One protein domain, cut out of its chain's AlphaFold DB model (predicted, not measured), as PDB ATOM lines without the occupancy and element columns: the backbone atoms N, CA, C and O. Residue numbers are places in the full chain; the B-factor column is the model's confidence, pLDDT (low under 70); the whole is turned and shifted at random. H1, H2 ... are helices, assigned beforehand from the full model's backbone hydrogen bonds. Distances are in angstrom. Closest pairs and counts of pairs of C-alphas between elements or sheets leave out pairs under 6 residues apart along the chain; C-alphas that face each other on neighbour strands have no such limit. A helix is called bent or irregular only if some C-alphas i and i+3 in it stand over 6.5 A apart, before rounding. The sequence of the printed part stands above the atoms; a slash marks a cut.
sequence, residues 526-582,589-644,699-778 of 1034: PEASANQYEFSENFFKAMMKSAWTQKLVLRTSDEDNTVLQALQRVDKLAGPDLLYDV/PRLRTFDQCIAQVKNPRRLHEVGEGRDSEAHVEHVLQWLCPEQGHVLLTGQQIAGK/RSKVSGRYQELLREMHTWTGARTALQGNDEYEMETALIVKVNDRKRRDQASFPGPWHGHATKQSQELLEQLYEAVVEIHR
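AT A GLANCE: This is residues 526 to 582, 589 to 644 and 699 to 778 of the 1034 residues of the protein "CRYZ protein" of Symbiodinium sp. CCMP2456 (UniProt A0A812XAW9). Two groups of helices stand next to each other: in one, H1, H3 and H5 gather round H2, with H4 packing on H1 at the far end; in the other, H7 and H8 pack side by side, with H8 crossing one end of the long helix H9. The groups meet where H9 runs alongside H2; H6 lies off at one end, touching no helix, and residues 526 to 528 stick out. The printed part has 193 residues with nine named helices, H1 to H9 in chain order, and no named strand: all helix, its packing part aligned, part crossed. It is compact, with a radius of gyration of the C-alphas of 17.9 A, and spans 54 by 48 by 32 A.

HOW THE PARTS SIT: H9, residues 760 to 778, touches H2, residues 562 to 574, at a shallow tilt of 19 degrees, opposite ways; the closest C-alphas, of Ala 566 and Glu 775, are 5.1 A apart. H9 touches H8, residues 728 to 744, with residues 773 to 777 alone, at a steep tilt of 55 degrees; the closest C-alphas are those of Glu 732 and His 777, 6.5 A. H8 touches H7, residues 699 to 716, the same way at a shallow 24 degrees, closest at the C-alphas of His 714 and Leu 735, 5.6 A. H2 is the hub, touching four helices. It forms a helical hairpin with H1, residues 539 to 553, at a steep 43 degrees; the C-alphas of Ala 547 and Leu 564 come closest, 5.1 A. H2 touches H3, residues 594 to 599, closest at the C-alphas of Leu 567 and Phe 594, 6.3 A. It touches H5, residues 614 to 627, only just about perpendicular at 70.2 degrees, closest at the C-alphas of Ala 574 and Val 623, 6.2 A. H4, residues 604 to 609, touches H1, closest at the C-alphas of Leu 552 and Pro 604, 6.6 A. H6, residues 638 to 644, is apart from H5 and H9, for instance. Every O i to N i+4 pair is within hydrogen-bond range in H1, H2, H3, H5, H6, H8 and H9; H7 has 13 of 14, and H4 has 0 of 2, with 1 of 3 O i to N i+3 pairs.

IN THESE COORDINATES: H9 measures 26.8 A, H7 26.4 A, H8 23.9 A and H1 20.2 A. H1 begins at C-alpha 539 (351.577, 142.378, 314.474); H9 ends at C-alpha 778 (358.878, 144.637, 304.054). H4 is irregular: C-alphas 605 and 608 are 8.3 A apart.

THE WHOLE: The C-alphas farthest apart, of Arg 605 and Gly 643, are 57.7 A apart. Residues 583 to 588 and 645 to 698 are not printed, with C-alpha gaps of 12.3 A and 35.6 A. The links H7 to H8 and H8 to H9 are long. Mean pLDDT of the printed part is 84.4; 25 residues are under 70, among them 526 to 532, 577 to 582 and 753 to 756.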
ATOM      1  N   PRO A 526     344.911 135.530 290.367       35.47
ATOM      2  CA  PRO A 526     345.804 136.530 290.920       35.47
ATOM      3  C   PRO A 526     346.776 135.748 291.790       35.47
ATOM      4  O   PRO A 526     346.318 134.868 292.531       35.47
ATOM      5  N   GLU A 527     348.081 135.988 291.643       38.78
ATOM      6  CA  GLU A 527     349.091 135.432 292.542       38.78
ATOM      7  C   GLU A 527     348.499 135.391 293.946       38.78
ATOM      8  O   GLU A 527     348.118 136.440 294.468       38.78
ATOM      9  N   ALA A 528     348.306 134.185 294.491       42.38
ATOM     10  CA  ALA A 528     347.535 133.986 295.705       42.38
ATOM     11  C   ALA A 528     348.017 134.966 296.789       42.38
ATOM     12  O   ALA A 528     349.134 134.854 297.308       42.38
ATOM     13  N   SER A 529     347.157 135.967 296.993       45.97
ATOM     14  CA  SER A 529     347.113 137.032 297.989       45.97
ATOM     15  C   SER A 529     348.442 137.424 298.644       45.97
ATOM     16  O   SER A 529     348.902 136.820 299.611       45.97
ATOM     17  N   ALA A 530     348.992 138.565 298.227       44.00
ATOM     18  CA  ALA A 530     349.990 139.290 299.016       44.00
ATOM     19  C   ALA A 530     349.418 139.841 300.353       44.00
ATOM     20  O   ALA A 530     350.155 140.269 301.236       44.00
ATOM     21  N   ASN A 531     348.101 139.725 300.555       59.81
ATOM     22  CA  ASN A 531     347.320 140.350 301.623       59.81
ATOM     23  C   ASN A 531     347.184 139.484 302.894       59.81
ATOM     24  O   ASN A 531     346.136 139.482 303.548       59.81
ATOM     25  N   GLN A 532     348.197 138.679 303.223       66.75
ATOM     26  CA  GLN A 532     348.066 137.661 304.270       66.75
ATOM     27  C   GLN A 532     348.064 138.228 305.695       66.75
ATOM     28  O   GLN A 532     347.303 137.721 306.508       66.75
ATOM     29  N   TYR A 533     348.832 139.278 305.999       74.56
ATOM     30  CA  TYR A 533     348.979 139.802 307.365       74.56
ATOM     31  C   TYR A 533     348.192 141.100 307.598       74.56
ATOM     32  O   TYR A 533     348.429 142.107 306.931       74.56
ATOM     33  N   GLU A 534     347.299 141.086 308.590       83.31
ATOM     34  CA  GLU A 534     346.596 142.273 309.107       83.31
ATOM     35  C   GLU A 534     347.470 143.006 310.145       83.31
ATOM     36  O   GLU A 534     348.037 142.378 311.048       83.31
ATOM     37  N   PHE A 535     347.590 144.331 310.033       87.31
ATOM     38  CA  PHE A 535     348.279 145.173 311.007       87.31
ATOM     39  C   PHE A 535     347.405 145.316 312.255       87.31
ATOM     40  O   PHE A 535     346.365 145.968 312.257       87.31
ATOM     41  N   SER A 536     347.816 144.660 313.334       86.38
ATOM     42  CA  SER A 536     347.101 144.613 314.608       86.38
ATOM     43  C   SER A 536     348.060 144.853 315.771       86.38
ATOM     44  O   SER A 536     349.272 144.900 315.589       86.38
ATOM     45  N   GLU A 537     347.539 144.926 316.990       82.94
ATOM     46  CA  GLU A 537     348.358 145.022 318.213       82.94
ATOM     47  C   GLU A 537     349.347 143.860 318.364       82.94
ATOM     48  O   GLU A 537     350.433 144.013 318.914       82.94
ATOM     49  N   ASN A 538     349.004 142.698 317.805       87.06
ATOM     50  CA  ASN A 538     349.858 141.518 317.818       87.06
ATOM     51  C   ASN A 538     350.800 141.442 316.612       87.06
ATOM     52  O   ASN A 538     351.559 140.479 316.513       87.06
ATOM     53  N   PHE A 539     350.754 142.404 315.683       91.00
ATOM     54  CA  PHE A 539     351.577 142.378 314.474       91.00
ATOM     55  C   PHE A 539     353.065 142.355 314.823       91.00
ATOM     56  O   PHE A 539     353.771 141.441 314.404       91.00
ATOM     57  N   PHE A 540     353.529 143.285 315.663       92.12
ATOM     58  CA  PHE A 540     354.934 143.324 316.073       92.12
ATOM     59  C   PHE A 540     355.332 142.088 316.880       92.12
ATOM     60  O   PHE A 540     356.368 141.500 316.589       92.12
ATOM     61  N   LYS A 541     354.481 141.602 317.794       91.75
ATOM     62  CA  LYS A 541     354.724 140.332 318.505       91.75
ATOM     63  C   LYS A 541     354.887 139.157 317.527       91.75
ATOM     64  O   LYS A 541     355.772 138.321 317.700       91.75
ATOM     65  N   ALA A 542     354.067 139.098 316.476       89.44
ATOM     66  CA  ALA A 542     354.185 138.088 315.429       89.44
ATOM     67  C   ALA A 542     355.482 138.248 314.624       89.44
ATOM     68  O   ALA A 542     356.181 137.263 314.415       89.44
ATOM     69  N   MET A 543     355.851 139.470 314.232       92.88
ATOM     70  CA  MET A 543     357.106 139.722 313.514       92.88
ATOM     71  C   MET A 543     358.336 139.405 314.370       92.88
ATOM     72  O   MET A 543     359.288 138.819 313.864       92.88
ATOM     73  N   MET A 544     358.306 139.687 315.675       92.56
ATOM     74  CA  MET A 544     359.364 139.281 316.605       92.56
ATOM     75  C   MET A 544     359.507 137.759 316.660       92.56
ATOM     76  O   MET A 544     360.620 137.242 316.579       92.56
ATOM     77  N   LYS A 545     358.387 137.029 316.742       92.06
ATOM     78  CA  LYS A 545     358.369 135.559 316.689       92.06
ATOM     79  C   LYS A 545     358.915 135.047 315.354       92.06
ATOM     80  O   LYS A 545     359.742 134.142 315.361       92.06
ATOM     81  N   SER A 546     358.542 135.658 314.229       89.00
ATOM     82  CA  SER A 546     359.071 135.318 312.900       89.00
ATOM     83  C   SER A 546     360.582 135.540 312.802       89.00
ATOM     84  O   SER A 546     361.303 134.632 312.387       89.00
ATOM     85  N   ALA A 547     361.074 136.705 313.235       91.31
ATOM     86  CA  ALA A 547     362.499 137.026 313.269       91.31
ATOM     87  C   ALA A 547     363.271 136.042 314.156       91.31
ATOM     88  O   ALA A 547     364.316 135.524 313.763       91.31
ATOM     89  N   TRP A 548     362.727 135.725 315.330       93.31
ATOM     90  CA  TRP A 548     363.306 134.750 316.241       93.31
ATOM     91  C   TRP A 548     363.341 133.338 315.637       93.31
ATOM     92  O   TRP A 548     364.354 132.649 315.748       93.31
ATOM     93  N   THR A 549     362.274 132.910 314.951       87.69
ATOM     94  CA  THR A 549     362.218 131.604 314.277       87.69
ATOM     95  C   THR A 549     363.254 131.522 313.159       87.69
ATOM     96  O   THR A 549     363.977 130.529 313.079       87.69
ATOM     97  N   GLN A 550     363.396 132.565 312.340       88.19
ATOM     98  CA  GLN A 550     364.447 132.630 311.319       88.19
ATOM     99  C   GLN A 550     365.843 132.505 311.955       88.19
ATOM    100  O   GLN A 550     366.620 131.625 311.578       88.19
ATOM    101  N   LYS A 551     366.115 133.297 313.001       89.38
ATOM    102  CA  LYS A 551     367.416 133.346 313.682       89.38
ATOM    103  C   LYS A 551     367.785 132.034 314.378       89.38
ATOM    104  O   LYS A 551     368.865 131.501 314.148       89.38
ATOM    105  N   LEU A 552     366.918 131.503 315.242       88.00
ATOM    106  CA  LEU A 552     367.265 130.354 316.091       88.00
ATOM    107  C   LEU A 552     366.920 128.996 315.478       88.00
ATOM    108  O   LEU A 552     367.610 128.017 315.764       88.00
ATOM    109  N   VAL A 553     365.868 128.912 314.663       84.31
ATOM    110  CA  VAL A 553     365.384 127.628 314.126       84.31
ATOM    111  C   VAL A 553     365.973 127.382 312.749       84.31
ATOM    112  O   VAL A 553     366.582 126.340 312.525       84.31
ATOM    113  N   LEU A 554     365.841 128.358 311.850       85.75
ATOM    114  CA  LEU A 554     366.365 128.257 310.485       85.75
ATOM    115  C   LEU A 554     367.850 128.635 310.389       85.75
ATOM    116  O   LEU A 554     368.461 128.427 309.344       85.75
ATOM    117  N   ARG A 555     368.444 129.122 311.490       88.50
ATOM    118  CA  ARG A 555     369.862 129.506 311.603       88.50
ATOM    119  C   ARG A 555     370.286 130.539 310.554       88.50
ATOM    120  O   ARG A 555     371.421 130.506 310.083       88.50
ATOM    121  N   THR A 556     369.386 131.447 310.187       85.19
ATOM    122  CA  THR A 556     369.724 132.568 309.303       85.19
ATOM    123  C   THR A 556     370.668 133.521 310.027       85.19
ATOM    124  O   THR A 556     370.466 133.793 311.215       85.19
ATOM    125  N   SER A 557     371.660 134.064 309.321       88.56
ATOM    126  CA  SER A 557     372.474 135.154 309.861       88.56
ATOM    127  C   SER A 557     371.604 136.395 310.127       88.56
ATOM    128  O   SER A 557     370.513 136.530 309.566       88.56
ATOM    129  N   ASP A 558     372.069 137.318 310.973       85.44
ATOM    130  CA  ASP A 558     371.361 138.590 311.194       85.44
ATOM    131  C   ASP A 558     371.306 139.440 309.902       85.44
ATOM    132  O   ASP A 558     370.357 140.201 309.696       85.44
ATOM    133  N   GLU A 559     372.268 139.261 308.989       83.94
ATOM    134  CA  GLU A 559     372.304 139.908 307.669       83.94
ATOM    135  C   GLU A 559     371.261 139.337 306.691       83.94
ATOM    136  O   GLU A 559     370.742 140.065 305.845       83.94
ATOM    137  N   ASP A 560     370.882 138.070 306.857       86.31
ATOM    138  CA  ASP A 560     369.851 137.420 306.038       86.31
ATOM    139  C   ASP A 560     368.442 137.560 306.645       86.31
ATOM    140  O   ASP A 560     367.426 137.350 305.972       86.31
ATOM    141  N   ASN A 561     368.345 137.934 307.927       89.56
ATOM    142  CA  ASN A 561     367.081 138.067 308.645       89.56
ATOM    143  C   ASN A 561     366.396 139.409 308.343       89.56
ATOM    144  O   ASN A 561     366.459 140.377 309.106       89.56
ATOM    145  N   THR A 562     365.693 139.448 307.212       90.75
ATOM    146  CA  THR A 562     364.998 140.652 306.726       90.75
ATOM    147  C   THR A 562     363.964 141.185 307.730       90.75
ATOM    148  O   THR A 562     363.775 142.398 307.824       90.75
ATOM    149  N   VAL A 563     363.301 140.309 308.501       91.44
ATOM    150  CA  VAL A 563     362.304 140.728 309.504       91.44
ATOM    151  C   VAL A 563     362.986 141.428 310.681       91.44
ATOM    152  O   VAL A 563     362.536 142.493 311.096       91.44
ATOM    153  N   LEU A 564     364.095 140.876 311.188       94.44
ATOM    154  CA  LEU A 564     364.865 141.480 312.279       94.44
ATOM    155  C   LEU A 564     365.410 142.858 311.887       94.44
ATOM    156  O   LEU A 564     365.287 143.806 312.658       94.44
ATOM    157  N   GLN A 565     365.947 142.991 310.672       95.19
ATOM    158  CA  GLN A 565     366.445 144.274 310.173       95.19
ATOM    159  C   GLN A 565     365.342 145.325 310.061       95.19
ATOM    160  O   GLN A 565     365.554 146.485 310.413       95.19
ATOM    161  N   ALA A 566     364.158 144.932 309.589       94.00
ATOM    162  CA  ALA A 566     363.022 145.837 309.499       94.00
ATOM    163  C   ALA A 566     362.533 146.274 310.891       94.00
ATOM    164  O   ALA A 566     362.293 147.462 311.101       94.00
ATOM    165  N   LEU A 567     362.484 145.360 311.871       94.81
ATOM    166  CA  LEU A 567     362.181 145.695 313.270       94.81
ATOM    167  C   LEU A 567     363.195 146.693 313.854       94.81
ATOM    168  O   LEU A 567     362.797 147.709 314.413       94.81
ATOM    169  N   GLN A 568     364.497 146.459 313.661       94.69
ATOM    170  CA  GLN A 568     365.557 147.366 314.127       94.69
ATOM    171  C   GLN A 568     365.474 148.758 313.480       94.69
ATOM    172  O   GLN A 568     365.795 149.770 314.105       94.69
ATOM    173  N   ARG A 569     365.042 148.835 312.216       95.88
ATOM    174  CA  ARG A 569     364.815 150.118 311.540       95.88
ATOM    175  C   ARG A 569     363.595 150.843 312.089       95.88
ATOM    176  O   ARG A 569     363.685 152.050 312.288       95.88
ATOM    177  N   VAL A 570     362.505 150.133 312.382       94.94
ATOM    178  CA  VAL A 570     361.336 150.721 313.057       94.94
ATOM    179  C   VAL A 570     361.718 151.253 314.442       94.94
ATOM    180  O   VAL A 570     361.354 152.383 314.754       94.94
ATOM    181  N   ASP A 571     362.529 150.522 315.216       93.81
ATOM    182  CA  ASP A 571     363.058 151.005 316.506       93.81
ATOM    183  C   ASP A 571     363.820 152.324 316.355       93.81
ATOM    184  O   ASP A 571     363.618 153.274 317.113       93.81
ATOM    185  N   LYS A 572     364.685 152.402 315.340       94.00
ATOM    186  CA  LYS A 572     365.463 153.610 315.055       94.00
ATOM    187  C   LYS A 572     364.577 154.789 314.633       94.00
ATOM    188  O   LYS A 572     364.924 155.925 314.945       94.00
ATOM    189  N   LEU A 573     363.487 154.531 313.908       94.06
ATOM    190  CA  LEU A 573     362.552 155.560 313.442       94.06
ATOM    191  C   LEU A 573     361.660 156.093 314.568       94.06
ATOM    192  O   LEU A 573     361.429 157.297 314.614       94.06
ATOM    193  N   ALA A 574     361.198 155.222 315.470       90.81
ATOM    194  CA  ALA A 574     360.396 155.628 316.624       90.81
ATOM    195  C   ALA A 574     361.193 156.519 317.593       90.81
ATOM    196  O   ALA A 574     360.644 157.467 318.152       90.81
ATOM    197  N   GLY A 575     362.505 156.267 317.705       85.38
ATOM    198  CA  GLY A 575     363.437 157.057 318.506       85.38
ATOM    199  C   GLY A 575     363.238 156.880 320.022       85.38
ATOM    200  O   GLY A 575     362.139 156.593 320.483       85.38
ATOM    201  N   PRO A 576     364.289 157.054 320.842       70.44
ATOM    202  CA  PRO A 576     364.162 156.970 322.301       70.44
ATOM    203  C   PRO A 576     363.524 158.227 322.924       70.44
ATOM    204  O   PRO A 576     363.005 158.171 324.038       70.44
ATOM    205  N   ASP A 577     363.556 159.361 322.216       61.34
ATOM    206  CA  ASP A 577     363.345 160.688 322.809       61.34
ATOM    207  C   ASP A 577     361.868 161.055 323.050       61.34
ATOM    208  O   ASP A 577     361.576 161.953 323.835       61.34
ATOM    209  N   LEU A 578     360.914 160.346 322.436       55.12
ATOM    210  CA  LEU A 578     359.474 160.629 322.572       55.12
ATOM    211  C   LEU A 578     358.866 160.198 323.920       55.12
ATOM    212  O   LEU A 578     357.712 160.513 324.199       55.12
ATOM    213  N   LEU A 579     359.622 159.485 324.757       46.19
ATOM    214  CA  LEU A 579     359.155 158.936 326.034       46.19
ATOM    215  C   LEU A 579     359.461 159.785 327.263       46.19
ATOM    216  O   LEU A 579     358.903 159.516 328.328       46.19
ATOM    217  N   TYR A 580     360.335 160.783 327.142       50.09
ATOM    218  CA  TYR A 580     360.870 161.474 328.316       50.09
ATOM    219  C   TYR A 580     359.844 162.342 329.063       50.09
ATOM    220  O   TYR A 580     360.068 162.641 330.231       50.09
ATOM    221  N   ASP A 581     358.699 162.670 328.456       47.62
ATOM    222  CA  ASP A 581     357.739 163.616 329.046       47.62
ATOM    223  C   ASP A 581     356.601 162.985 329.875       47.62
ATOM    224  O   ASP A 581     355.881 163.714 330.556       47.62
ATOM    225  N   VAL A 582     356.391 161.660 329.850       46.09
ATOM    226  CA  VAL A 582     355.119 161.074 330.347       46.09
ATOM    227  C   VAL A 582     355.250 160.235 331.629       46.09
ATOM    228  O   VAL A 582     354.241 159.979 332.284       46.09
ATOM    229  N   PRO A 589     360.330 151.674 333.269       59.00
ATOM    230  CA  PRO A 589     360.787 150.445 332.641       59.00
ATOM    231  C   PRO A 589     361.858 150.823 331.615       59.00
ATOM    232  O   PRO A 589     361.638 151.682 330.762       59.00
ATOM    233  N   ARG A 590     363.038 150.200 331.696       73.12
ATOM    234  CA  ARG A 590     364.043 150.326 330.636       73.12
ATOM    235  C   ARG A 590     363.447 149.718 329.374       73.12
ATOM    236  O   ARG A 590     363.438 148.495 329.240       73.12
ATOM    237  N   LEU A 591     362.933 150.562 328.486       77.19
ATOM    238  CA  LEU A 591     362.409 150.115 327.207       77.19
ATOM    239  C   LEU A 591     363.519 149.438 326.424       77.19
ATOM    240  O   LEU A 591     364.613 149.973 326.242       77.19
ATOM    241  N   ARG A 592     363.231 148.207 326.025       88.88
ATOM    242  CA  ARG A 592     364.150 147.371 325.275       88.88
ATOM    243  C   ARG A 592     363.736 147.399 323.819       88.88
ATOM    244  O   ARG A 592     362.562 147.240 323.512       88.88
ATOM    245  N   THR A 593     364.720 147.526 322.940       92.06
ATOM    246  CA  THR A 593     364.532 147.377 321.487       92.06
ATOM    247  C   THR A 593     363.948 146.006 321.139       92.06
ATOM    248  O   THR A 593     364.073 145.049 321.915       92.06
ATOM    249  N   PHE A 594     363.362 145.861 319.948       93.06
ATOM    250  CA  PHE A 594     362.850 144.573 319.479       93.06
ATOM    251  C   PHE A 594     363.925 143.482 319.505       93.06
ATOM    252  O   PHE A 594     363.641 142.372 319.953       93.06
ATOM    253  N   ASP A 595     365.164 143.793 319.112       93.00
ATOM    254  CA  ASP A 595     366.283 142.840 319.153       93.00
ATOM    255  C   ASP A 595     366.615 142.396 320.589       93.00
ATOM    256  O   ASP A 595     366.745 141.205 320.870       93.00
ATOM    257  N   GLN A 596     366.642 143.329 321.545       93.94
ATOM    258  CA  GLN A 596     366.844 143.005 322.962       93.94
ATOM    259  C   GLN A 596     365.690 142.182 323.550       93.94
ATOM    260  O   GLN A 596     365.913 141.340 324.424       93.94
ATOM    261  N   CYS A 597     364.455 142.412 323.103       92.19
ATOM    262  CA  CYS A 597     363.298 141.603 323.482       92.19
ATOM    263  C   CYS A 597     363.379 140.188 322.889       92.19
ATOM    264  O   CYS A 597     363.161 139.209 323.601       92.19
ATOM    265  N   ILE A 598     363.782 140.057 321.624       92.62
ATOM    266  CA  ILE A 598     363.996 138.772 320.941       92.62
ATOM    267  C   ILE A 598     365.133 137.974 321.606       92.62
ATOM    268  O   ILE A 598     364.985 136.780 321.869       92.62
ATOM    269  N   ALA A 599     366.253 138.623 321.937       92.81
ATOM    270  CA  ALA A 599     367.452 137.983 322.484       92.81
ATOM    271  C   ALA A 599     367.292 137.432 323.917       92.81
ATOM    272  O   ALA A 599     368.114 136.626 324.367       92.81
ATOM    273  N   GLN A 600     366.247 137.837 324.650       92.88
ATOM    274  CA  GLN A 600     365.957 137.311 325.992       92.88
ATOM    275  C   GLN A 600     365.562 135.838 325.976       92.88
ATOM    276  O   GLN A 600     365.873 135.094 326.910       92.88
ATOM    277  N   VAL A 601     364.913 135.395 324.902       90.69
ATOM    278  CA  VAL A 601     364.435 134.022 324.775       90.69
ATOM    279  C   VAL A 601     365.500 133.193 324.065       90.69
ATOM    280  O   VAL A 601     365.501 133.048 322.848       90.69
ATOM    281  N   LYS A 602     366.437 132.631 324.833       89.56
ATOM    282  CA  LYS A 602     367.526 131.803 324.276       89.56
ATOM    283  C   LYS A 602     367.113 130.365 323.968       89.56
ATOM    284  O   LYS A 602     367.751 129.711 323.153       89.56
ATOM    285  N   ASN A 603     366.094 129.852 324.657       87.50
ATOM    286  CA  ASN A 603     365.653 128.469 324.499       87.50
ATOM    287  C   ASN A 603     364.676 128.361 323.312       87.50
ATOM    288  O   ASN A 603     363.574 128.908 323.419       87.50
ATOM    289  N   PRO A 604     365.001 127.600 322.243       82.19
ATOM    290  CA  PRO A 604     364.115 127.383 321.099       82.19
ATOM    291  C   PRO A 604     362.739 126.817 321.473       82.19
ATOM    292  O   PRO A 604     361.785 126.924 320.720       82.19
ATOM    293  N   ARG A 605     362.587 126.216 322.649       81.00
ATOM    294  CA  ARG A 605     361.313 125.638 323.083       81.00
ATOM    295  C   ARG A 605     360.357 126.652 323.733       81.00
ATOM    296  O   ARG A 605     359.191 126.332 323.974       81.00
ATOM    297  N   ARG A 606     360.830 127.882 323.986       85.75
ATOM    298  CA  ARG A 606     360.090 128.984 324.637       85.75
ATOM    299  C   ARG A 606     359.644 130.074 323.651       85.75
ATOM    300  O   ARG A 606     359.509 131.226 324.038       85.75
ATOM    301  N   LEU A 607     359.360 129.723 322.390       85.88
ATOM    302  CA  LEU A 607     358.862 130.665 321.363       85.88
ATOM    303  C   LEU A 607     357.698 131.545 321.855       85.88
ATOM    304  O   LEU A 607     357.593 132.711 321.492       85.88
ATOM    305  N   HIS A 608     356.829 130.984 322.690       84.44
ATOM    306  CA  HIS A 608     355.666 131.662 323.252       84.44
ATOM    307  C   HIS A 608     355.983 132.817 324.205       84.44
ATOM    308  O   HIS A 608     355.066 133.517 324.605       84.44
ATOM    309  N   GLU A 609     357.244 133.002 324.588       89.50
ATOM    310  CA  GLU A 609     357.694 134.125 325.418       89.50
ATOM    311  C   GLU A 609     358.247 135.276 324.581       89.50
ATOM    312  O   GLU A 609     358.436 136.378 325.086       89.50
ATOM    313  N   VAL A 610     358.515 135.045 323.292       88.81
ATOM    314  CA  VAL A 610     359.060 136.069 322.400       88.81
ATOM    315  C   VAL A 610     358.004 137.145 322.186       88.81
ATOM    316  O   VAL A 610     356.932 136.870 321.656       88.81
ATOM    317  N   GLY A 611     358.308 138.380 322.579       88.69
ATOM    318  CA  GLY A 611     357.347 139.483 322.507       88.69
ATOM    319  C   GLY A 611     356.270 139.445 323.593       88.69
ATOM    320  O   GLY A 611     355.389 140.300 323.590       88.69
ATOM    321  N   GLU A 612     356.346 138.495 324.527       88.12
ATOM    322  CA  GLU A 612     355.539 138.501 325.742       88.12
ATOM    323  C   GLU A 612     356.370 139.054 326.913       88.12
ATOM    324  O   GLU A 612     357.601 138.992 326.923       88.12
ATOM    325  N   GLY A 613     355.692 139.635 327.902       88.88
ATOM    326  CA  GLY A 613     356.322 140.264 329.063       88.88
ATOM    327  C   GLY A 613     356.285 141.791 329.020       88.88
ATOM    328  O   GLY A 613     356.208 142.402 327.957       88.88
ATOM    329  N   ARG A 614     356.353 142.397 330.211       86.69
ATOM    330  CA  ARG A 614     356.126 143.834 330.425       86.69
ATOM    331  C   ARG A 614     357.010 144.723 329.542       86.69
ATOM    332  O   ARG A 614     356.503 145.679 328.971       86.69
ATOM    333  N   ASP A 615     358.292 144.386 329.394       87.12
ATOM    334  CA  ASP A 615     359.236 145.173 328.585       87.12
ATOM    335  C   ASP A 615     358.870 145.134 327.089       87.12
ATOM    336  O   ASP A 615     358.880 146.165 326.421       87.12
ATOM    337  N   SER A 616     358.497 143.956 326.569       89.31
ATOM    338  CA  SER A 616     358.068 143.790 325.174       89.31
ATOM    339  C   SER A 616     356.747 144.508 324.903       89.31
ATOM    340  O   SER A 616     356.588 145.133 323.860       89.31
ATOM    341  N   GLU A 617     355.794 144.416 325.834       90.31
ATOM    342  CA  GLU A 617     354.476 145.044 325.707       90.31
ATOM    343  C   GLU A 617     354.569 146.564 325.728       90.31
ATOM    344  O   GLU A 617     354.022 147.203 324.833       90.31
ATOM    345  N   ALA A 618     355.334 147.124 326.668       88.38
ATOM    346  CA  ALA A 618     355.577 148.560 326.736       88.38
ATOM    347  C   ALA A 618     356.256 149.081 325.459       88.38
ATOM    348  O   ALA A 618     355.897 150.143 324.953       88.38
ATOM    349  N   HIS A 619     357.201 148.319 324.894       91.19
ATOM    350  CA  HIS A 619     357.878 148.705 323.654       91.19
ATOM    351  C   HIS A 619     356.965 148.624 322.424       91.19
ATOM    352  O   HIS A 619     356.935 149.545 321.611       91.19
ATOM    353  N   VAL A 620     356.164 147.559 322.299       91.50
ATOM    354  CA  VAL A 620     355.162 147.438 321.224       91.50
ATOM    355  C   VAL A 620     354.133 148.564 321.312       91.50
ATOM    356  O   VAL A 620     353.810 149.170 320.292       91.50
ATOM    357  N   GLU A 621     353.628 148.854 322.510       90.31
ATOM    358  CA  GLU A 621     352.673 149.939 322.737       90.31
ATOM    359  C   GLU A 621     353.275 151.297 322.371       90.31
ATOM    360  O   GLU A 621     352.637 152.066 321.655       90.31
ATOM    361  N   HIS A 622     354.531 151.548 322.751       88.94
ATOM    362  CA  HIS A 622     355.252 152.756 322.367       88.94
ATOM    363  C   HIS A 622     355.345 152.920 320.842       88.94
ATOM    364  O   HIS A 622     354.955 153.961 320.307       88.94
ATOM    365  N   VAL A 623     355.791 151.884 320.123       92.25
ATOM    366  CA  VAL A 623     355.896 151.919 318.655       92.25
ATOM    367  C   VAL A 623     354.522 152.120 318.008       92.25
ATOM    368  O   VAL A 623     354.395 152.879 317.047       92.25
ATOM    369  N   LEU A 624     353.469 151.485 318.534       92.19
ATOM    370  CA  LEU A 624     352.101 151.658 318.040       92.19
ATOM    371  C   LEU A 624     351.555 153.063 318.304       92.19
ATOM    372  O   LEU A 624     350.866 153.608 317.443       92.19
ATOM    373  N   GLN A 625     351.853 153.651 319.459       90.62
ATOM    374  CA  GLN A 625     351.436 155.007 319.803       90.62
ATOM    375  C   GLN A 625     352.182 156.051 318.972       90.62
ATOM    376  O   GLN A 625     351.568 157.025 318.546       90.62
ATOM    377  N   TRP A 626     353.470 155.834 318.691       93.56
ATOM    378  CA  TRP A 626     354.235 156.664 317.762       93.56
ATOM    379  C   TRP A 626     353.687 156.558 316.337       93.56
ATOM    380  O   TRP A 626     353.437 157.570 315.690       93.56
ATOM    381  N   LEU A 627     353.448 155.343 315.844       93.31
ATOM    382  CA  LEU A 627     352.985 155.143 314.475       93.31
ATOM    383  C   LEU A 627     351.539 155.625 314.285       93.31
ATOM    384  O   LEU A 627     351.219 156.243 313.274       93.31
ATOM    385  N   CYS A 628     350.656 155.331 315.238       92.69
ATOM    386  CA  CYS A 628     349.207 155.529 315.154       92.69
ATOM    387  C   CYS A 628     348.642 156.110 316.468       92.69
ATOM    388  O   CYS A 628     347.845 155.440 317.149       92.69
ATOM    389  N   PRO A 629     349.015 157.350 316.840       90.81
ATOM    390  CA  PRO A 629     348.561 157.975 318.080       90.81
ATOM    391  C   PRO A 629     347.033 158.067 318.116       90.81
ATOM    392  O   PRO A 629     346.373 158.179 317.084       90.81
ATOM    393  N   GLU A 630     346.442 158.023 319.314       83.12
ATOM    394  CA  GLU A 630     344.976 158.035 319.463       83.12
ATOM    395  C   GLU A 630     344.307 159.270 318.847       83.12
ATOM    396  O   GLU A 630     343.170 159.187 318.389       83.12
ATOM    397  N   GLN A 631     345.015 160.400 318.818       79.81
ATOM    398  CA  GLN A 631     344.529 161.672 318.282       79.81
ATOM    399  C   GLN A 631     344.864 161.877 316.793       79.81
ATOM    400  O   GLN A 631     344.506 162.912 316.234       79.81
ATOM    401  N   GLY A 632     345.538 160.915 316.152       85.31
ATOM    402  CA  GLY A 632     346.134 161.100 314.830       85.31
ATOM    403  C   GLY A 632     347.390 161.978 314.867       85.31
ATOM    404  O   GLY A 632     347.730 162.587 315.885       85.31
ATOM    405  N   HIS A 633     348.125 162.011 313.757       86.19
ATOM    406  CA  HIS A 633     349.319 162.848 313.637       86.19
ATOM    407  C   HIS A 633     348.925 164.285 313.306       86.19
ATOM    408  O   HIS A 633     348.321 164.555 312.269       86.19
ATOM    409  N   VAL A 634     349.291 165.232 314.170       82.19
ATOM    410  CA  VAL A 634     349.048 166.659 313.927       82.19
ATOM    411  C   VAL A 634     350.260 167.264 313.226       82.19
ATOM    412  O   VAL A 634     351.282 167.545 313.849       82.19
ATOM    413  N   LEU A 635     350.138 167.503 311.921       82.75
ATOM    414  CA  LEU A 635     351.149 168.227 311.154       82.75
ATOM    415  C   LEU A 635     351.003 169.730 311.401       82.75
ATOM    416  O   LEU A 635     349.931 170.303 311.202       82.75
ATOM    417  N   LEU A 636     352.083 170.378 311.830       81.31
ATOM    418  CA  LEU A 636     352.089 171.809 312.100       81.31
ATOM    419  C   LEU A 636     352.521 172.569 310.850       81.31
ATOM    420  O   LEU A 636     353.572 172.308 310.264       81.31
ATOM    421  N   THR A 637     351.732 173.569 310.476       81.94
ATOM    422  CA  THR A 637     352.149 174.562 309.481       81.94
ATOM    423  C   THR A 637     352.935 175.691 310.143       81.94
ATOM    424  O   THR A 637     352.717 176.015 311.316       81.94
ATOM    425  N   GLY A 638     353.827 176.347 309.393       72.75
ATOM    426  CA  GLY A 638     354.578 177.504 309.902       72.75
ATOM    427  C   GLY A 638     353.669 178.616 310.449       72.75
ATOM    428  O   GLY A 638     353.984 179.233 311.465       72.75
ATOM    429  N   GLN A 639     352.488 178.803 309.846       69.62
ATOM    430  CA  GLN A 639     351.473 179.755 310.311       69.62
ATOM    431  C   GLN A 639     350.855 179.362 311.659       69.62
ATOM    432  O   GLN A 639     350.627 180.229 312.499       69.62
ATOM    433  N   GLN A 640     350.619 178.072 311.908       71.81
ATOM    434  CA  GLN A 640     350.084 177.602 313.191       71.81
ATOM    435  C   GLN A 640     351.106 177.732 314.323       71.81
ATOM    436  O   GLN A 640     350.725 178.078 315.441       71.81
ATOM    437  N   ILE A 641     352.396 177.504 314.048       67.81
ATOM    438  CA  ILE A 641     353.455 177.756 315.037       67.81
ATOM    439  C   ILE A 641     353.574 179.256 315.311       67.81
ATOM    440  O   ILE A 641     353.574 179.650 316.473       67.81
ATOM    441  N   ALA A 642     353.585 180.096 314.272       54.31
ATOM    442  CA  ALA A 642     353.597 181.550 314.436       54.31
ATOM    443  C   ALA A 642     352.382 182.048 315.241       54.31
ATOM    444  O   ALA A 642     352.531 182.897 316.115       54.31
ATOM    445  N   GLY A 643     351.199 181.464 315.019       55.06
ATOM    446  CA  GLY A 643     349.997 181.735 315.808       55.06
ATOM    447  C   GLY A 643     350.129 181.309 317.274       55.06
ATOM    448  O   GLY A 643     349.803 182.093 318.161       55.06
ATOM    449  N   LYS A 644     350.661 180.111 317.558       60.41
ATOM    450  CA  LYS A 644     350.893 179.636 318.937       60.41
ATOM    451  C   LYS A 644     351.950 180.463 319.671       60.41
ATOM    452  O   LYS A 644     351.746 180.791 320.834       60.41
ATOM    453  N   ARG A 699     341.752 145.698 319.386       45.47
ATOM    454  CA  ARG A 699     342.182 145.179 318.066       45.47
ATOM    455  C   ARG A 699     341.563 145.884 316.852       45.47
ATOM    456  O   ARG A 699     342.230 146.010 315.829       45.47
ATOM    457  N   SER A 700     340.318 146.365 316.941       54.09
ATOM    458  CA  SER A 700     339.667 147.091 315.832       54.09
ATOM    459  C   SER A 700     340.161 148.534 315.659       54.09
ATOM    460  O   SER A 700     340.058 149.091 314.566       54.09
ATOM    461  N   LYS A 701     340.723 149.143 316.713       76.38
ATOM    462  CA  LYS A 701     341.173 150.539 316.691       76.38
ATOM    463  C   LYS A 701     342.539 150.702 316.035       76.38
ATOM    464  O   LYS A 701     342.751 151.714 315.383       76.38
ATOM    465  N   VAL A 702     343.474 149.763 316.208       82.75
ATOM    466  CA  VAL A 702     344.835 149.903 315.647       82.75
ATOM    467  C   VAL A 702     344.851 149.726 314.129       82.75
ATOM    468  O   VAL A 702     345.319 150.623 313.440       82.75
ATOM    469  N   SER A 703     344.265 148.645 313.597       84.69
ATOM    470  CA  SER A 703     344.139 148.450 312.138       84.69
ATOM    471  C   SER A 703     343.383 149.613 311.484       84.69
ATOM    472  O   SER A 703     343.832 150.174 310.488       84.69
ATOM    473  N   GLY A 704     342.272 150.053 312.094       85.12
ATOM    474  CA  GLY A 704     341.501 151.199 311.606       85.12
ATOM    475  C   GLY A 704     342.321 152.491 311.538       85.12
ATOM    476  O   GLY A 704     342.306 153.158 310.505       85.12
ATOM    477  N   ARG A 705     343.080 152.802 312.601       89.38
ATOM    478  CA  ARG A 705     343.987 153.961 312.653       89.38
ATOM    479  C   ARG A 705     345.129 153.852 311.646       89.38
ATOM    480  O   ARG A 705     345.446 154.833 310.987       89.38
ATOM    481  N   TYR A 706     345.711 152.667 311.476       94.56
ATOM    482  CA  TYR A 706     346.771 152.452 310.493       94.56
ATOM    483  C   TYR A 706     346.262 152.627 309.056       94.56
ATOM    484  O   TYR A 706     346.900 153.286 308.241       94.56
ATOM    485  N   GLN A 707     345.063 152.128 308.746       92.00
ATOM    486  CA  GLN A 707     344.425 152.385 307.452       92.00
ATOM    487  C   GLN A 707     344.121 153.870 307.242       92.00
ATOM    488  O   GLN A 707     344.247 154.365 306.126       92.00
ATOM    489  N   GLU A 708     343.689 154.582 308.282       89.06
ATOM    490  CA  GLU A 708     343.470 156.028 308.228       89.06
ATOM    491  C   GLU A 708     344.778 156.775 307.942       89.06
ATOM    492  O   GLU A 708     344.820 157.522 306.966       89.06
ATOM    493  N   LEU A 709     345.864 156.444 308.650       94.12
ATOM    494  CA  LEU A 709     347.215 156.940 308.370       94.12
ATOM    495  C   LEU A 709     347.616 156.701 306.906       94.12
ATOM    496  O   LEU A 709     348.038 157.629 306.221       94.12
ATOM    497  N   LEU A 710     347.450 155.478 306.388       94.81
ATOM    498  CA  LEU A 710     347.780 155.159 304.995       94.81
ATOM    499  C   LEU A 710     346.953 155.988 303.998       94.81
ATOM    500  O   LEU A 710     347.492 156.444 302.985       94.81
ATOM    501  N   ARG A 711     345.657 156.213 304.270       91.81
ATOM    502  CA  ARG A 711     344.802 157.074 303.432       91.81
ATOM    503  C   ARG A 711     345.280 158.518 303.472       91.81
ATOM    504  O   ARG A 711     345.437 159.113 302.408       91.81
ATOM    505  N   GLU A 712     345.544 159.059 304.655       89.75
ATOM    506  CA  GLU A 712     346.047 160.423 304.828       89.75
ATOM    507  C   GLU A 712     347.375 160.616 304.091       89.75
ATOM    508  O   GLU A 712     347.469 161.468 303.205       89.75
ATOM    509  N   MET A 713     348.355 159.744 304.331       93.25
ATOM    510  CA  MET A 713     349.645 159.777 303.641       93.25
ATOM    511  C   MET A 713     349.495 159.684 302.125       93.25
ATOM    512  O   MET A 713     350.125 160.448 301.391       93.25
ATOM    513  N   HIS A 714     348.617 158.807 301.633       92.81
ATOM    514  CA  HIS A 714     348.344 158.702 300.205       92.81
ATOM    515  C   HIS A 714     347.723 159.983 299.641       92.81
ATOM    516  O   HIS A 714     348.149 160.444 298.579       92.81
ATOM    517  N   THR A 715     346.783 160.621 300.348       86.38
ATOM    518  CA  THR A 715     346.260 161.934 299.931       86.38
ATOM    519  C   THR A 715     347.346 163.011 299.922       86.38
ATOM    520  O   THR A 715     347.396 163.826 298.998       86.38
ATOM    521  N   TRP A 716     348.289 162.972 300.868       89.75
ATOM    522  CA  TRP A 716     349.413 163.910 300.926       89.75
ATOM    523  C   TRP A 716     350.417 163.735 299.783       89.75
ATOM    524  O   TRP A 716     351.085 164.705 299.423       89.75
ATOM    525  N   THR A 717     350.455 162.577 299.109       90.44
ATOM    526  CA  THR A 717     351.214 162.409 297.850       90.44
ATOM    527  C   THR A 717     350.634 163.205 296.667       90.44
ATOM    528  O   THR A 717     351.224 163.225 295.579       90.44
ATOM    529  N   GLY A 718     349.476 163.857 296.839       84.12
ATOM    530  CA  GLY A 718     348.752 164.561 295.779       84.12
ATOM    531  C   GLY A 718     348.027 163.621 294.811       84.12
ATOM    532  O   GLY A 718     347.704 164.017 293.688       84.12
ATOM    533  N   ALA A 719     347.810 162.362 295.202       83.81
ATOM    534  CA  ALA A 719     347.035 161.418 294.411       83.81
ATOM    535  C   ALA A 719     345.565 161.864 294.335       83.81
ATOM    536  O   ALA A 719     344.927 162.112 295.355       83.81
ATOM    537  N   ARG A 720     345.023 161.972 293.115       73.69
ATOM    538  CA  ARG A 720     343.605 162.317 292.885       73.69
ATOM    539  C   ARG A 720     342.675 161.111 293.001       73.69
ATOM    540  O   ARG A 720     341.476 161.272 293.197       73.69
ATOM    541  N   THR A 721     343.223 159.912 292.851       73.56
ATOM    542  CA  THR A 721     342.499 158.654 293.007       73.56
ATOM    543  C   THR A 721     342.500 158.265 294.477       73.56
ATOM    544  O   THR A 721     343.566 158.124 295.078       73.56
ATOM    545  N   ALA A 722     341.316 158.081 295.058       73.62
ATOM    546  CA  ALA A 722     341.207 157.454 296.368       73.62
ATOM    547  C   ALA A 722     341.792 156.034 296.302       73.62
ATOM    548  O   ALA A 722     341.637 155.352 295.285       73.62
ATOM    549  N   LEU A 723     342.449 155.593 297.378       81.88
ATOM    550  CA  LEU A 723     342.818 154.188 297.529       81.88
ATOM    551  C   LEU A 723     341.536 153.352 297.442       81.88
ATOM    552  O   LEU A 723     340.598 153.563 298.213       81.88
ATOM    553  N   GLN A 724     341.472 152.456 296.460       77.44
ATOM    554  CA  GLN A 724     340.372 151.514 296.332       77.44
ATOM    555  C   GLN A 724     340.644 150.333 297.266       77.44
ATOM    556  O   GLN A 724     341.740 149.790 297.272       77.44
ATOM    557  N   GLY A 725     339.645 149.945 298.061       76.44
ATOM    558  CA  GLY A 725     339.757 148.826 298.995       76.44
ATOM    559  C   GLY A 725     340.149 149.220 300.423       76.44
ATOM    560  O   GLY A 725     340.490 150.360 300.725       76.44
ATOM    561  N   ASN A 726     340.037 148.243 301.323       77.19
ATOM    562  CA  ASN A 726     340.461 148.335 302.727       77.19
ATOM    563  C   ASN A 726     341.626 147.375 303.002       77.19
ATOM    564  O   ASN A 726     341.786 146.884 304.120       77.19
ATOM    565  N   ASP A 727     342.369 147.017 301.959       86.75
ATOM    566  CA  ASP A 727     343.499 146.120 302.090       86.75
ATOM    567  C   ASP A 727     344.768 146.909 302.397       86.75
ATOM    568  O   ASP A 727     345.289 147.622 301.549       86.75
ATOM    569  N   GLU A 728     345.259 146.787 303.627       90.75
ATOM    570  CA  GLU A 728     346.444 147.512 304.080       90.75
ATOM    571  C   GLU A 728     347.669 147.254 303.203       90.75
ATOM    572  O   GLU A 728     348.408 148.189 302.933       90.75
ATOM    573  N   TYR A 729     347.878 146.025 302.722       90.31
ATOM    574  CA  TYR A 729     349.057 145.698 301.923       90.31
ATOM    575  C   TYR A 729     348.994 146.354 300.539       90.31
ATOM    576  O   TYR A 729     349.990 146.890 300.048       90.31
ATOM    577  N   GLU A 730     347.816 146.368 299.912       89.50
ATOM    578  CA  GLU A 730     347.597 147.091 298.653       89.50
ATOM    579  C   GLU A 730     347.728 148.605 298.850       89.50
ATOM    580  O   GLU A 730     348.329 149.286 298.019       89.50
ATOM    581  N   MET A 731     347.230 149.130 299.973       92.50
ATOM    582  CA  MET A 731     347.356 150.542 300.336       92.50
ATOM    583  C   MET A 731     348.819 150.949 300.569       92.50
ATOM    584  O   MET A 731     349.258 151.969 300.036       92.50
ATOM    585  N   GLU A 732     349.586 150.137 301.302       94.81
ATOM    586  CA  GLU A 732     351.038 150.278 301.474       94.81
ATOM    587  C   GLU A 732     351.743 150.258 300.113       94.81
ATOM    588  O   GLU A 732     352.511 151.163 299.798       94.81
ATOM    589  N   THR A 733     351.439 149.267 299.269       93.81
ATOM    590  CA  THR A 733     352.041 149.117 297.934       93.81
ATOM    591  C   THR A 733     351.772 150.344 297.069       93.81
ATOM    592  O   THR A 733     352.694 150.895 296.467       93.81
ATOM    593  N   ALA A 734     350.521 150.804 297.022       92.94
ATOM    594  CA  ALA A 734     350.123 151.978 296.260       92.94
ATOM    595  C   ALA A 734     350.841 153.241 296.755       92.94
ATOM    596  O   ALA A 734     351.362 154.009 295.941       92.94
ATOM    597  N   LEU A 735     350.938 153.427 298.077       94.75
ATOM    598  CA  LEU A 735     351.679 154.532 298.684       94.75
ATOM    599  C   LEU A 735     353.173 154.478 298.322       94.75
ATOM    600  O   LEU A 735     353.716 155.474 297.844       94.75
ATOM    601  N   ILE A 736     353.819 153.319 298.478       96.38
ATOM    602  CA  ILE A 736     355.244 153.103 298.175       96.38
ATOM    603  C   ILE A 736     355.537 153.355 296.695       96.38
ATOM    604  O   ILE A 736     356.468 154.088 296.359       96.38
ATOM    605  N   VAL A 737     354.736 152.787 295.788       95.12
ATOM    606  CA  VAL A 737     354.884 153.001 294.340       95.12
ATOM    607  C   VAL A 737     354.763 154.484 294.012       95.12
ATOM    608  O   VAL A 737     355.581 155.011 293.255       95.12
ATOM    609  N   LYS A 738     353.783 155.170 294.609       94.25
ATOM    610  CA  LYS A 738     353.539 156.584 294.349       94.25
ATOM    611  C   LYS A 738     354.680 157.464 294.844       94.25
ATOM    612  O   LYS A 738     355.179 158.278 294.070       94.25
ATOM    613  N   VAL A 739     355.117 157.297 296.090       95.31
ATOM    614  CA  VAL A 739     356.231 158.073 296.658       95.31
ATOM    615  C   VAL A 739     357.525 157.806 295.883       95.31
ATOM    616  O   VAL A 739     358.217 158.751 295.508       95.31
ATOM    617  N   ASN A 740     357.816 156.551 295.531       95.25
ATOM    618  CA  ASN A 740     359.006 156.203 294.748       95.25
ATOM    619  C   ASN A 740     358.972 156.742 293.307       95.25
ATOM    620  O   ASN A 740     360.022 157.058 292.752       95.25
ATOM    621  N   ASP A 741     357.802 156.824 292.667       94.56
ATOM    622  CA  ASP A 741     357.645 157.481 291.358       94.56
ATOM    623  C   ASP A 741     357.945 158.985 291.451       94.56
ATOM    624  O   ASP A 741     358.618 159.535 290.584       94.56
ATOM    625  N   ARG A 742     357.536 159.645 292.542       94.25
ATOM    626  CA  ARG A 742     357.855 161.062 292.780       94.25
ATOM    627  C   ARG A 742     359.338 161.286 293.058       94.25
ATOM    628  O   ARG A 742     359.933 162.129 292.392       94.25
ATOM    629  N   LYS A 743     359.943 160.489 293.952       94.88
ATOM    630  CA  LYS A 743     361.391 160.534 294.235       94.88
ATOM    631  C   LYS A 743     362.208 160.337 292.947       94.88
ATOM    632  O   LYS A 743     363.158 161.069 292.708       94.88
ATOM    633  N   ARG A 744     361.788 159.430 292.051       95.44
ATOM    634  CA  ARG A 744     362.422 159.223 290.729       95.44
ATOM    635  C   ARG A 744     362.313 160.416 289.773       95.44
ATOM    636  O   ARG A 744     363.147 160.542 288.885       95.44
ATOM    637  N   ARG A 745     361.302 161.270 289.932       96.19
ATOM    638  CA  ARG A 745     361.096 162.491 289.131       96.19
ATOM    639  C   ARG A 745     361.677 163.742 289.793       96.19
ATOM    640  O   ARG A 745     361.346 164.838 289.352       96.19
ATOM    641  N   ASP A 746     362.468 163.577 290.854       95.31
ATOM    642  CA  ASP A 746     362.990 164.670 291.683       95.31
ATOM    643  C   ASP A 746     361.877 165.600 292.210       95.31
ATOM    644  O   ASP A 746     361.975 166.823 292.239       95.31
ATOM    645  N   GLN A 747     360.741 165.001 292.574       93.38
ATOM    646  CA  GLN A 747     359.600 165.704 293.152       93.38
ATOM    647  C   GLN A 747     359.503 165.410 294.644       93.38
ATOM    648  O   GLN A 747     359.775 164.292 295.082       93.38
ATOM    649  N   ALA A 748     359.000 166.381 295.413       89.56
ATOM    650  CA  ALA A 748     358.651 166.161 296.812       89.56
ATOM    651  C   ALA A 748     357.721 164.939 296.958       89.56
ATOM    652  O   ALA A 748     356.728 164.817 296.224       89.56
ATOM    653  N   SER A 749     358.040 164.058 297.915       92.56
ATOM    654  CA  SER A 749     357.287 162.833 298.232       92.56
ATOM    655  C   SER A 749     355.813 163.126 298.526       92.56
ATOM    656  O   SER A 749     354.919 162.413 298.064       92.56
ATOM    657  N   PHE A 750     355.562 164.231 299.231       92.94
ATOM    658  CA  PHE A 750     354.245 164.650 299.695       92.94
ATOM    659  C   PHE A 750     353.978 166.105 299.276       92.94
ATOM    660  O   PHE A 750     354.171 167.017 300.060       92.94
ATOM    661  N   PRO A 751     353.574 166.401 298.030       85.38
ATOM    662  CA  PRO A 751     353.336 167.771 297.557       85.38
ATOM    663  C   PRO A 751     351.964 168.337 297.965       85.38
ATOM    664  O   PRO A 751     351.567 169.373 297.433       85.38
ATOM    665  N   GLY A 752     351.172 167.612 298.767       75.00
ATOM    666  CA  GLY A 752     349.797 167.987 299.096       75.00
ATOM    667  C   GLY A 752     349.688 169.442 299.580       75.00
ATOM    668  O   GLY A 752     350.667 169.990 300.089       75.00
ATOM    669  N   PRO A 753     348.507 170.078 299.458       55.19
ATOM    670  CA  PRO A 753     348.333 171.527 299.644       55.19
ATOM    671  C   PRO A 753     348.834 172.062 300.997       55.19
ATOM    672  O   PRO A 753     349.162 173.236 301.120       55.19
ATOM    673  N   TRP A 754     348.938 171.192 302.001       61.97
ATOM    674  CA  TRP A 754     349.393 171.522 303.349       61.97
ATOM    675  C   TRP A 754     350.897 171.309 303.568       61.97
ATOM    676  O   TRP A 754     351.476 171.910 304.468       61.97
ATOM    677  N   HIS A 755     351.561 170.497 302.742       67.06
ATOM    678  CA  HIS A 755     352.949 170.089 302.966       67.06
ATOM    679  C   HIS A 755     353.970 171.153 302.553       67.06
ATOM    680  O   HIS A 755     354.999 171.304 303.210       67.06
ATOM    681  N   GLY A 756     353.668 171.948 301.518       67.62
ATOM    682  CA  GLY A 756     354.493 173.107 301.146       67.62
ATOM    683  C   GLY A 756     354.603 174.157 302.262       67.62
ATOM    684  O   GLY A 756     355.528 174.962 302.262       67.62
ATOM    685  N   HIS A 757     353.686 174.113 303.234       76.50
ATOM    686  CA  HIS A 757     353.655 174.992 304.403       76.50
ATOM    687  C   HIS A 757     353.916 174.262 305.730       76.50
ATOM    688  O   HIS A 757     353.912 174.908 306.784       76.50
ATOM    689  N   ALA A 758     354.121 172.940 305.696       81.56
ATOM    690  CA  ALA A 758     354.465 172.153 306.870       81.56
ATOM    691  C   ALA A 758     355.858 172.543 307.369       81.56
ATOM    692  O   ALA A 758     356.747 172.895 306.591       81.56
ATOM    693  N   THR A 759     356.048 172.501 308.680       87.88
ATOM    694  CA  THR A 759     357.353 172.780 309.277       87.88
ATOM    695  C   THR A 759     358.345 171.686 308.893       87.88
ATOM    696  O   THR A 759     357.951 170.550 308.635       87.88
ATOM    697  N   LYS A 760     359.646 172.004 308.897       88.88
ATOM    698  CA  LYS A 760     360.704 171.020 308.618       88.88
ATOM    699  C   LYS A 760     360.554 169.760 309.482       88.88
ATOM    700  O   LYS A 760     360.654 168.658 308.965       88.88
ATOM    701  N   GLN A 761     360.193 169.928 310.756       87.38
ATOM    702  CA  GLN A 761     359.926 168.826 311.681       87.38
ATOM    703  C   GLN A 761     358.734 167.956 311.247       87.38
ATOM    704  O   GLN A 761     358.812 166.736 311.304       87.38
ATOM    705  N   SER A 762     357.629 168.556 310.788       87.75
ATOM    706  CA  SER A 762     356.487 167.790 310.271       87.75
ATOM    707  C   SER A 762     356.815 167.061 308.965       87.75
ATOM    708  O   SER A 762     356.324 165.959 308.751       87.75
ATOM    709  N   GLN A 763     357.666 167.638 308.111       89.00
ATOM    710  CA  GLN A 763     358.151 166.969 306.899       89.00
ATOM    711  C   GLN A 763     359.077 165.790 307.239       89.00
ATOM    712  O   GLN A 763     358.937 164.712 306.666       89.00
ATOM    713  N   GLU A 764     359.977 165.970 308.208       91.88
ATOM    714  CA  GLU A 764     360.847 164.908 308.726       91.88
ATOM    715  C   GLU A 764     360.026 163.768 309.346       91.88
ATOM    716  O   GLU A 764     360.273 162.607 309.026       91.88
ATOM    717  N   LEU A 765     359.000 164.084 310.149       91.25
ATOM    718  CA  LEU A 765     358.086 163.087 310.713       91.25
ATOM    719  C   LEU A 765     357.356 162.297 309.617       91.25
ATOM    720  O   LEU A 765     357.230 161.083 309.719       91.25
ATOM    721  N   LEU A 766     356.896 162.954 308.549       91.75
ATOM    722  CA  LEU A 766     356.225 162.266 307.442       91.75
ATOM    723  C   LEU A 766     357.139 161.306 306.687       91.75
ATOM    724  O   LEU A 766     356.708 160.205 306.344       91.75
ATOM    725  N   GLU A 767     358.388 161.699 306.439       94.44
ATOM    726  CA  GLU A 767     359.374 160.788 305.854       94.44
ATOM    727  C   GLU A 767     359.674 159.628 306.817       94.44
ATOM    728  O   GLU A 767     359.723 158.484 306.376       94.44
ATOM    729  N   GLN A 768     359.767 159.865 308.130       95.06
ATOM    730  CA  GLN A 768     359.942 158.787 309.115       95.06
ATOM    731  C   GLN A 768     358.760 157.808 309.138       95.06
ATOM    732  O   GLN A 768     358.967 156.594 309.131       95.06
ATOM    733  N   LEU A 769     357.522 158.315 309.121       95.56
ATOM    734  CA  LEU A 769     356.314 157.489 309.048       95.56
ATOM    735  C   LEU A 769     356.267 156.696 307.738       95.56
ATOM    736  O   LEU A 769     355.892 155.525 307.740       95.56
ATOM    737  N   TYR A 770     356.690 157.297 306.622       96.56
ATOM    738  CA  TYR A 770     356.777 156.611 305.332       96.56
ATOM    739  C   TYR A 770     357.793 155.479 305.351       96.56
ATOM    740  O   TYR A 770     357.469 154.366 304.941       96.56
ATOM    741  N   GLU A 771     358.991 155.732 305.869       96.62
ATOM    742  CA  GLU A 771     360.005 154.692 306.018       96.62
ATOM    743  C   GLU A 771     359.503 153.575 306.949       96.62
ATOM    744  O   GLU A 771     359.672 152.400 306.633       96.62
ATOM    745  N   ALA A 772     358.769 153.889 308.022       96.12
ATOM    746  CA  ALA A 772     358.152 152.860 308.860       96.12
ATOM    747  C   ALA A 772     357.092 152.044 308.109       96.12
ATOM    748  O   ALA A 772     357.049 150.823 308.258       96.12
ATOM    749  N   VAL A 773     356.278 152.672 307.255       96.44
ATOM    750  CA  VAL A 773     355.343 151.959 306.369       96.44
ATOM    751  C   VAL A 773     356.093 151.040 305.399       96.44
ATOM    752  O   VAL A 773     355.681 149.896 305.211       96.44
ATOM    753  N   VAL A 774     357.217 151.485 304.827       96.25
ATOM    754  CA  VAL A 774     358.080 150.653 303.968       96.25
ATOM    755  C   VAL A 774     358.621 149.445 304.735       96.25
ATOM    756  O   VAL A 774     358.618 148.332 304.205       96.25
ATOM    757  N   GLU A 775     359.063 149.634 305.978       96.19
ATOM    758  CA  GLU A 775     359.566 148.543 306.815       96.19
ATOM    759  C   GLU A 775     358.445 147.588 307.256       96.19
ATOM    760  O   GLU A 775     358.638 146.375 307.227       96.19
ATOM    761  N   ILE A 776     357.238 148.083 307.562       94.81
ATOM    762  CA  ILE A 776     356.052 147.244 307.827       94.81
ATOM    763  C   ILE A 776     355.684 146.416 306.599       94.81
ATOM    764  O   ILE A 776     355.485 145.203 306.705       94.81
ATOM    765  N   HIS A 777     355.671 147.038 305.424       94.12
ATOM    766  CA  HIS A 777     355.426 146.353 304.165       94.12
ATOM    767  C   HIS A 777     356.487 145.275 303.891       94.12
ATOM    768  O   HIS A 777     356.168 144.145 303.501       94.12
ATOM    769  N   ARG A 778     357.763 145.587 304.157       93.06
ATOM    770  CA  ARG A 778     358.878 144.637 304.054       93.06
ATOM    771  C   ARG A 778     358.728 143.482 305.043       93.06
ATOM    772  O   ARG A 778     358.946 142.341 304.644       93.06
TER     773      ARG A 778